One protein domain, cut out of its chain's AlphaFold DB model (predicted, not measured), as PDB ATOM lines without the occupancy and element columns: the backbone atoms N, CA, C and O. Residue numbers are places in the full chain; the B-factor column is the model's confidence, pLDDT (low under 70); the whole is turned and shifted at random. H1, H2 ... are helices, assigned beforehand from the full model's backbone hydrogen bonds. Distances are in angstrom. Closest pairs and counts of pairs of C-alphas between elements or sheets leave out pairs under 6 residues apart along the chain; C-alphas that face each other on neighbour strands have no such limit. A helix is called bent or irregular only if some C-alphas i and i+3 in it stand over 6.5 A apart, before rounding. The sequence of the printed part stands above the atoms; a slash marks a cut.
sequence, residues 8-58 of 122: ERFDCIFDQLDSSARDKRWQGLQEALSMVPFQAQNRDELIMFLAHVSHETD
ATOM      1  N   GLU A   8      22.531  20.151  49.572       92.12
ATOM      2  CA  GLU A   8      21.552  21.204  49.882       92.12
ATOM      3  C   GLU A   8      20.206  20.963  49.187       92.12
ATOM      4  O   GLU A   8      19.148  21.151  49.786       92.12
ATOM      5  N   ARG A   9      20.230  20.499  47.930       88.88
ATOM      6  CA  ARG A   9      19.006  20.154  47.193       88.88
ATOM      7  C   ARG A   9      18.326  18.924  47.770       88.88
ATOM      8  O   ARG A   9      17.106  18.921  47.883       88.88
ATOM      9  N   PHE A  10      19.097  17.902  48.136       91.94
ATOM     10  CA  PHE A  10      18.560  16.726  48.814       91.94
ATOM     11  C   PHE A  10      17.861  17.116  50.122       91.94
ATOM     12  O   PHE A  10      16.724  16.713  50.349       91.94
ATOM     13  N   ASP A  11      18.489  17.971  50.932       94.06
ATOM     14  CA  ASP A  11      17.912  18.422  52.199       94.06
ATOM     15  C   ASP A  11      16.630  19.238  52.009       94.06
ATOM     16  O   ASP A  11      15.698  19.082  52.791       94.06
ATOM     17  N   CYS A  12      16.557  20.051  50.951       91.88
ATOM     18  CA  CYS A  12      15.345  20.786  50.588       91.88
ATOM     19  C   CYS A  12      14.200  19.871  50.123       91.88
ATOM     20  O   CYS A  12      13.039  20.198  50.337       91.88
ATOM     21  N   ILE A  13      14.506  18.761  49.444       91.19
ATOM     22  CA  ILE A  13      13.490  17.823  48.936       91.19
ATOM     23  C   ILE A  13      12.948  16.938  50.062       91.19
ATOM     24  O   ILE A  13      11.771  16.589  50.052       91.19
ATOM     25  N   PHE A  14      13.808  16.565  51.011       94.62
ATOM     26  CA  PHE A  14      13.474  15.688  52.133       94.62
ATOM     27  C   PHE A  14      13.485  16.451  53.468       94.62
ATOM     28  O   PHE A  14      14.037  15.986  54.475       94.62
ATOM     29  N   ASP A  15      12.903  17.651  53.479       95.06
ATOM     30  CA  ASP A  15      12.900  18.559  54.629       95.06
ATOM     31  C   ASP A  15      12.084  18.023  55.822       95.06
ATOM     32  O   ASP A  15      12.390  18.343  56.972       95.06
ATOM     33  N   GLN A  16      11.140  17.114  55.562       94.81
ATOM     34  CA  GLN A  16      10.331  16.411  56.558       94.81
ATOM     35  C   GLN A  16      11.125  15.448  57.448       94.81
ATOM     36  O   GLN A  16      10.624  15.026  58.491       94.81
ATOM     37  N   LEU A  17      12.322  15.035  57.026       96.25
ATOM     38  CA  LEU A  17      13.198  14.190  57.835       96.25
ATOM     39  C   LEU A  17      13.954  15.039  58.868       96.25
ATOM     40  O   LEU A  17      14.204  16.222  58.660       96.25
ATOM     41  N   ASP A  18      14.380  14.447  59.981       96.62
ATOM     42  CA  ASP A  18      15.375  15.107  60.831       96.62
ATOM     43  C   ASP A  18      16.771  15.082  60.174       96.62
ATOM     44  O   ASP A  18      17.021  14.366  59.199       96.62
ATOM     45  N   SER A  19      17.704  15.886  60.695       95.25
ATOM     46  CA  SER A  19      19.050  16.004  60.121       95.25
ATOM     47  C   SER A  19      19.824  14.684  60.120       95.25
ATOM     48  O   SER A  19      20.487  14.375  59.133       95.25
ATOM     49  N   SER A  20      19.697  13.878  61.177       96.38
ATOM     50  CA  SER A  20      20.382  12.585  61.305       96.38
ATOM     51  C   SER A  20      19.845  11.569  60.298       96.38
ATOM     52  O   SER A  20      20.609  10.833  59.668       96.38
ATOM     53  N   ALA A  21      18.526  11.545  60.096       95.31
ATOM     54  CA  ALA A  21      17.899  10.742  59.062       95.31
ATOM     55  C   ALA A  21      18.383  11.173  57.669       95.31
ATOM     56  O   ALA A  21      18.838  10.318  56.905       95.31
ATOM     57  N   ARG A  22      18.372  12.477  57.354       95.88
ATOM     58  CA  ARG A  22      18.892  12.988  56.073       95.88
ATOM     59  C   ARG A  22      20.350  12.613  55.838       95.88
ATOM     60  O   ARG A  22      20.667  12.150  54.748       95.88
ATOM     61  N   ASP A  23      21.206  12.730  56.852       95.88
ATOM     62  CA  ASP A  23      22.621  12.354  56.755       95.88
ATOM     63  C   ASP A  23      22.792  10.893  56.336       95.88
ATOM     64  O   ASP A  23      23.515  10.599  55.383       95.88
ATOM     65  N   LYS A  24      22.070   9.977  56.991       94.75
ATOM     66  CA  LYS A  24      22.120   8.545  56.667       94.75
ATOM     67  C   LYS A  24      21.603   8.255  55.259       94.75
ATOM     68  O   LYS A  24      22.186   7.439  54.548       94.75
ATOM     69  N   ARG A  25      20.507   8.900  54.841       94.19
ATOM     70  CA  ARG A  25      19.942   8.699  53.495       94.19
ATOM     71  C   ARG A  25      20.852   9.258  52.405       94.19
ATOM     72  O   ARG A  25      21.026   8.610  51.378       94.19
ATOM     73  N   TRP A  26      21.457  10.416  52.652       93.75
ATOM     74  CA  TRP A  26      22.430  11.023  51.755       93.75
ATOM     75  C   TRP A  26      23.664  10.134  51.580       93.75
ATOM     76  O   TRP A  26      24.048   9.847  50.449       93.75
ATOM     77  N   GLN A  27      24.242   9.636  52.679       93.69
ATOM     78  CA  GLN A  27      25.379   8.708  52.630       93.69
ATOM     79  C   GLN A  27      25.040   7.447  51.830       93.69
ATOM     80  O   GLN A  27      25.773   7.096  50.909       93.69
ATOM     81  N   GLY A  28      23.884   6.830  52.097       90.62
ATOM     82  CA  GLY A  28      23.429   5.660  51.344       90.62
ATOM     83  C   GLY A  28      23.247   5.930  49.844       90.62
ATOM     84  O   GLY A  28      23.586   5.074  49.028       90.62
ATOM     85  N   LEU A  29      22.772   7.123  49.455       89.00
ATOM     86  CA  LEU A  29      22.702   7.506  48.041       89.00
ATOM     87  C   LEU A  29      24.085   7.590  47.411       89.00
ATOM     88  O   LEU A  29      24.287   7.086  46.313       89.00
ATOM     89  N   GLN A  30      25.028   8.243  48.091       89.31
ATOM     90  CA  GLN A  30      26.387   8.403  47.584       89.31
ATOM     91  C   GLN A  30      27.082   7.050  47.425       89.31
ATOM     92  O   GLN A  30      27.731   6.819  46.407       89.31
ATOM     93  N   GLU A  31      26.898   6.141  48.383       89.62
ATOM     94  CA  GLU A  31      27.383   4.765  48.284       89.62
ATOM     95  C   GLU A  31      26.766   4.050  47.076       89.62
ATOM     96  O   GLU A  31      27.505   3.537  46.235       89.62
ATOM     97  N   ALA A  32      25.439   4.088  46.910       84.12
ATOM     98  CA  ALA A  32      24.766   3.458  45.773       84.12
ATOM     99  C   ALA A  32      25.235   4.027  44.420       84.12
ATOM    100  O   ALA A  32      25.569   3.268  43.512       84.12
ATOM    101  N   LEU A  33      25.332   5.355  44.301       83.06
ATOM    102  CA  LEU A  33      25.836   6.041  43.105       83.06
ATOM    103  C   LEU A  33      27.326   5.775  42.842       83.06
ATOM    104  O   LEU A  33      27.783   5.969  41.722       83.06
ATOM    105  N   SER A  34      28.094   5.333  43.840       85.06
ATOM    106  CA  SER A  34      29.486   4.917  43.632       85.06
ATOM    107  C   SER A  34      29.606   3.497  43.064       85.06
ATOM    108  O   SER A  34      30.610   3.173  42.432       85.06
ATOM    109  N   MET A  35      28.586   2.652  43.262       82.44
ATOM    110  CA  MET A  35      28.572   1.261  42.793       82.44
ATOM    111  C   MET A  35      28.144   1.130  41.328       82.44
ATOM    112  O   MET A  35      28.507   0.156  40.670       82.44
ATOM    113  N   VAL A  36      27.377   2.095  40.814       75.94
ATOM    114  CA  VAL A  36      26.891   2.119  39.429       75.94
ATOM    115  C   VAL A  36      27.187   3.476  38.789       75.94
ATOM    116  O   VAL A  36      26.938   4.498  39.423       75.94
ATOM    117  N   PRO A  37      27.680   3.541  37.538       74.56
ATOM    118  CA  PRO A  37      27.887   4.808  36.842       74.56
ATOM    119  C   PRO A  37      26.532   5.401  36.426       74.56
ATOM    120  O   PRO A  37      26.123   5.312  35.270       74.56
ATOM    121  N   PHE A  38      25.802   5.969  37.384       78.50
ATOM    122  CA  PHE A  38      24.552   6.670  37.128       78.50
ATOM    123  C   PHE A  38      24.843   8.109  36.712       78.50
ATOM    124  O   PHE A  38      25.439   8.889  37.456       78.50
ATOM    125  N   GLN A  39      24.376   8.473  35.522       82.06
ATOM    126  CA  GLN A  39      24.407   9.838  35.029       82.06
ATOM    127  C   GLN A  39      23.058  10.143  34.387       82.06
ATOM    128  O   GLN A  39      22.725   9.579  33.348       82.06
ATOM    129  N   ALA A  40      22.295  11.046  35.004       84.31
ATOM    130  CA  ALA A  40      21.050  11.523  34.417       84.31
ATOM    131  C   ALA A  40      21.339  12.216  33.074       84.31
ATOM    132  O   ALA A  40      22.224  13.075  32.979       84.31
ATOM    133  N   GLN A  41      20.575  11.865  32.044       86.75
ATOM    134  CA  GLN A  41      20.665  12.414  30.693       86.75
ATOM    135  C   GLN A  41      20.323  13.904  30.670       86.75
ATOM    136  O   GLN A  41      20.876  14.676  29.887       86.75
ATOM    137  N   ASN A  42      19.390  14.318  31.525       87.56
ATOM    138  CA  ASN A  42      18.963  15.700  31.667       87.56
ATOM    139  C   ASN A  42      18.410  15.959  33.079       87.56
ATOM    140  O   ASN A  42      18.335  15.069  33.927       87.56
ATOM    141  N   ARG A  43      18.047  17.218  33.344       84.69
ATOM    142  CA  ARG A  43      17.535  17.640  34.655       84.69
ATOM    143  C   ARG A  43      16.185  16.999  34.984       84.69
ATOM    144  O   ARG A  43      15.926  16.749  36.157       84.69
ATOM    145  N   ASP A  44      15.358  16.732  33.981       89.75
ATOM    146  CA  ASP A  44      14.009  16.202  34.173       89.75
ATOM    147  C   ASP A  44      14.054  14.733  34.598       89.75
ATOM    148  O   ASP A  44      13.312  14.343  35.493       89.75
ATOM    149  N   GLU A  45      14.988  13.940  34.063       90.00
ATOM    150  CA  GLU A  45      15.219  12.563  34.519       90.00
ATOM    151  C   GLU A  45      15.599  12.519  36.006       90.00
ATOM    152  O   GLU A  45      15.050  11.717  36.760       90.00
ATOM    153  N   LEU A  46      16.470  13.426  36.464       86.31
ATOM    154  CA  LEU A  46      16.820  13.516  37.884       86.31
ATOM    155  C   LEU A  46      15.621  13.939  38.750       86.31
ATOM    156  O   LEU A  46      15.436  13.408  39.844       86.31
ATOM    157  N   ILE A  47      14.806  14.888  38.279       87.94
ATOM    158  CA  ILE A  47      13.596  15.319  38.995       87.94
ATOM    159  C   ILE A  47      12.610  14.156  39.114       87.94
ATOM    160  O   ILE A  47      12.106  13.910  40.207       87.94
ATOM    161  N   MET A  48      12.374  13.418  38.029       91.81
ATOM    162  CA  MET A  48      11.478  12.264  38.036       91.81
ATOM    163  C   MET A  48      12.002  11.144  38.931       91.81
ATOM    164  O   MET A  48      11.232  10.592  39.711       91.81
ATOM    165  N   PHE A  49      13.308  10.861  38.895       90.12
ATOM    166  CA  PHE A  49      13.946   9.922  39.817       90.12
ATOM    167  C   PHE A  49      13.630  10.284  41.274       90.12
ATOM    168  O   PHE A  49      13.113   9.458  42.019       90.12
ATOM    169  N   LEU A  50      13.877  11.534  41.678       90.62
ATOM    170  CA  LEU A  50      13.647  11.977  43.056       90.62
ATOM    171  C   LEU A  50      12.159  12.028  43.419       90.62
ATOM    172  O   LEU A  50      11.807  11.727  44.559       90.62
ATOM    173  N   ALA A  51      11.289  12.371  42.467       92.44
ATOM    174  CA  ALA A  51       9.843  12.358  42.659       92.44
ATOM    175  C   ALA A  51       9.327  10.941  42.938       92.44
ATOM    176  O   ALA A  51       8.583  10.753  43.899       92.44
ATOM    177  N   HIS A  52       9.773   9.945  42.165       95.12
ATOM    178  CA  HIS A  52       9.463   8.540  42.427       95.12
ATOM    179  C   HIS A  52       9.998   8.103  43.786       95.12
ATOM    180  O   HIS A  52       9.229   7.595  44.593       95.12
ATOM    181  N   VAL A  53      11.273   8.380  44.087       93.75
ATOM    182  CA  VAL A  53      11.852   8.034  45.392       93.75
ATOM    183  C   VAL A  53      11.023   8.615  46.531       93.75
ATOM    184  O   VAL A  53      10.678   7.898  47.464       93.75
ATOM    185  N   SER A  54      10.668   9.899  46.460       93.62
ATOM    186  CA  SER A  54       9.861  10.552  47.490       93.62
ATOM    187  C   SER A  54       8.472   9.921  47.616       93.62
ATOM    188  O   SER A  54       8.048   9.608  48.727       93.62
ATOM    189  N   HIS A  55       7.788   9.674  46.497       95.31
ATOM    190  CA  HIS A  55       6.451   9.086  46.495       95.31
ATOM    191  C   HIS A  55       6.431   7.670  47.086       95.31
ATOM    192  O   HIS A  55       5.679   7.407  48.022       95.31
ATOM    193  N   GLU A  56       7.301   6.789  46.591       96.75
ATOM    194  CA  GLU A  56       7.325   5.362  46.936       96.75
ATOM    195  C   GLU A  56       7.765   5.100  48.387       96.75
ATOM    196  O   GLU A  56       7.514   4.036  48.945       96.75
ATOM    197  N   THR A  57       8.439   6.059  49.029       95.38
ATOM    198  CA  THR A  57       9.033   5.869  50.367       95.38
ATOM    199  C   THR A  57       8.439   6.754  51.458       95.38
ATOM    200  O   THR A  57       9.014   6.841  52.550       95.38
ATOM    201  N   ASP A  58       7.319   7.430  51.176       95.31
ATOM    202  CA  ASP A  58       6.748   8.456  52.063       95.31
ATOM    203  C   ASP A  58       7.825   9.485  52.468       95.31
ATOM    204  O   ASP A  58       8.088   9.762  53.641       95.31
TER     205      ASP A  58
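This is residues 8 to 58 of the 122 residues of a protein of Adineta steineri (UniProt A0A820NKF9). The three helices make an open frame with an empty middle: the long helix H2 forms one side, H3 lies across the gap on the opposite side, and the short helix H1 sits at one end of the frame, near the first turns of H2. Residues 36 to 42 join H2 to H3 at the other end. The printed part has 51 residues, with three named helices in the order H1, H2, H3 and no named strand; the class is all helix. It is only just compact, close to loose, with a radius of gyration of the C-alphas of 11.4 A, and its C-alphas span 31 by 21 by 20 A.

Begin at the first printed residue, Glu 8, where you enter H1, residues 8 to 13. Go on past residues 14 to 18, a tight link of 5 residues, and you come to H2, residues 19 to 35. Look back from H2 to H1 and you find the two close but not clearly touching, with 2 pairs of C-alphas within 8 A. Their closest C-alphas are those of Asp 11 and Arg 22, 6.7 A apart. Their centres are 12.3 A apart. Their lines stand at 73 degrees, about perpendicular. From Met 35, pass along residues 36 to 42, a short link of 7 residues, into H3, residues 43 to 56. H2 and H3 are apart, with no C-alpha of the one within 8 A of the other, though they follow each other in the chain. H1 and H3 are only just apart, their closest C-alphas being 8.3 A from each other. H3 touches no helix, and no two of these helices form a hairpin. Look at the backbone O and N atoms inside the helices: in H1, H2 and H3 every pair of O i and N i+4 is within hydrogen-bond range.

Find C-alpha 8 at (21.552, 21.204, 49.882); from there H1 runs 6 residues, from Glu 8 to Ile 13, and its first and last C-alphas are 8.8 A apart. Next find C-alpha 19 at (19.050, 16.004, 60.121), where H2 begins. Read down the z column from there: H2 runs from Ser 19 to Met 35 and ends at C-alpha 35, at (28.572, 1.261, 42.793). It has 17 residues, the longest of the three helices, and measures 24.7 A from first to last C-alpha. H3 begins with C-alpha 43 at (17.535, 17.640, 34.655). From Arg 43 it runs 14 residues to Glu 56, whose C-alpha is at (7.325, 5.362, 46.936), and it measures 20.1 A from first to last C-alpha. None of the three helices is bent or irregular.

The two C-alphas farthest apart are those of Asp 18 and Gln 41, at 30.7 A. The first and last printed C-alphas, those of Glu 8 and Asp 58, are 19.7 A apart. Two stretches stand free: residues 27 to 39, of which 27 to 35 belong to H2, and residues 41 to 48, of which 43 to 48 belong to H3. Without them the body has 30 residues, spanning 23 by 21 by 14 A, with a radius of gyration of 9.2 A. The printed part has no cut, and neither of its two links between helices is long. In the full chain of 122 residues it begins at residue 8 and ends at residue 58. Look last at the B-factor column, which holds the model's own confidence: the mean pLDDT of the printed part is 90.5, and no printed residue is under 70.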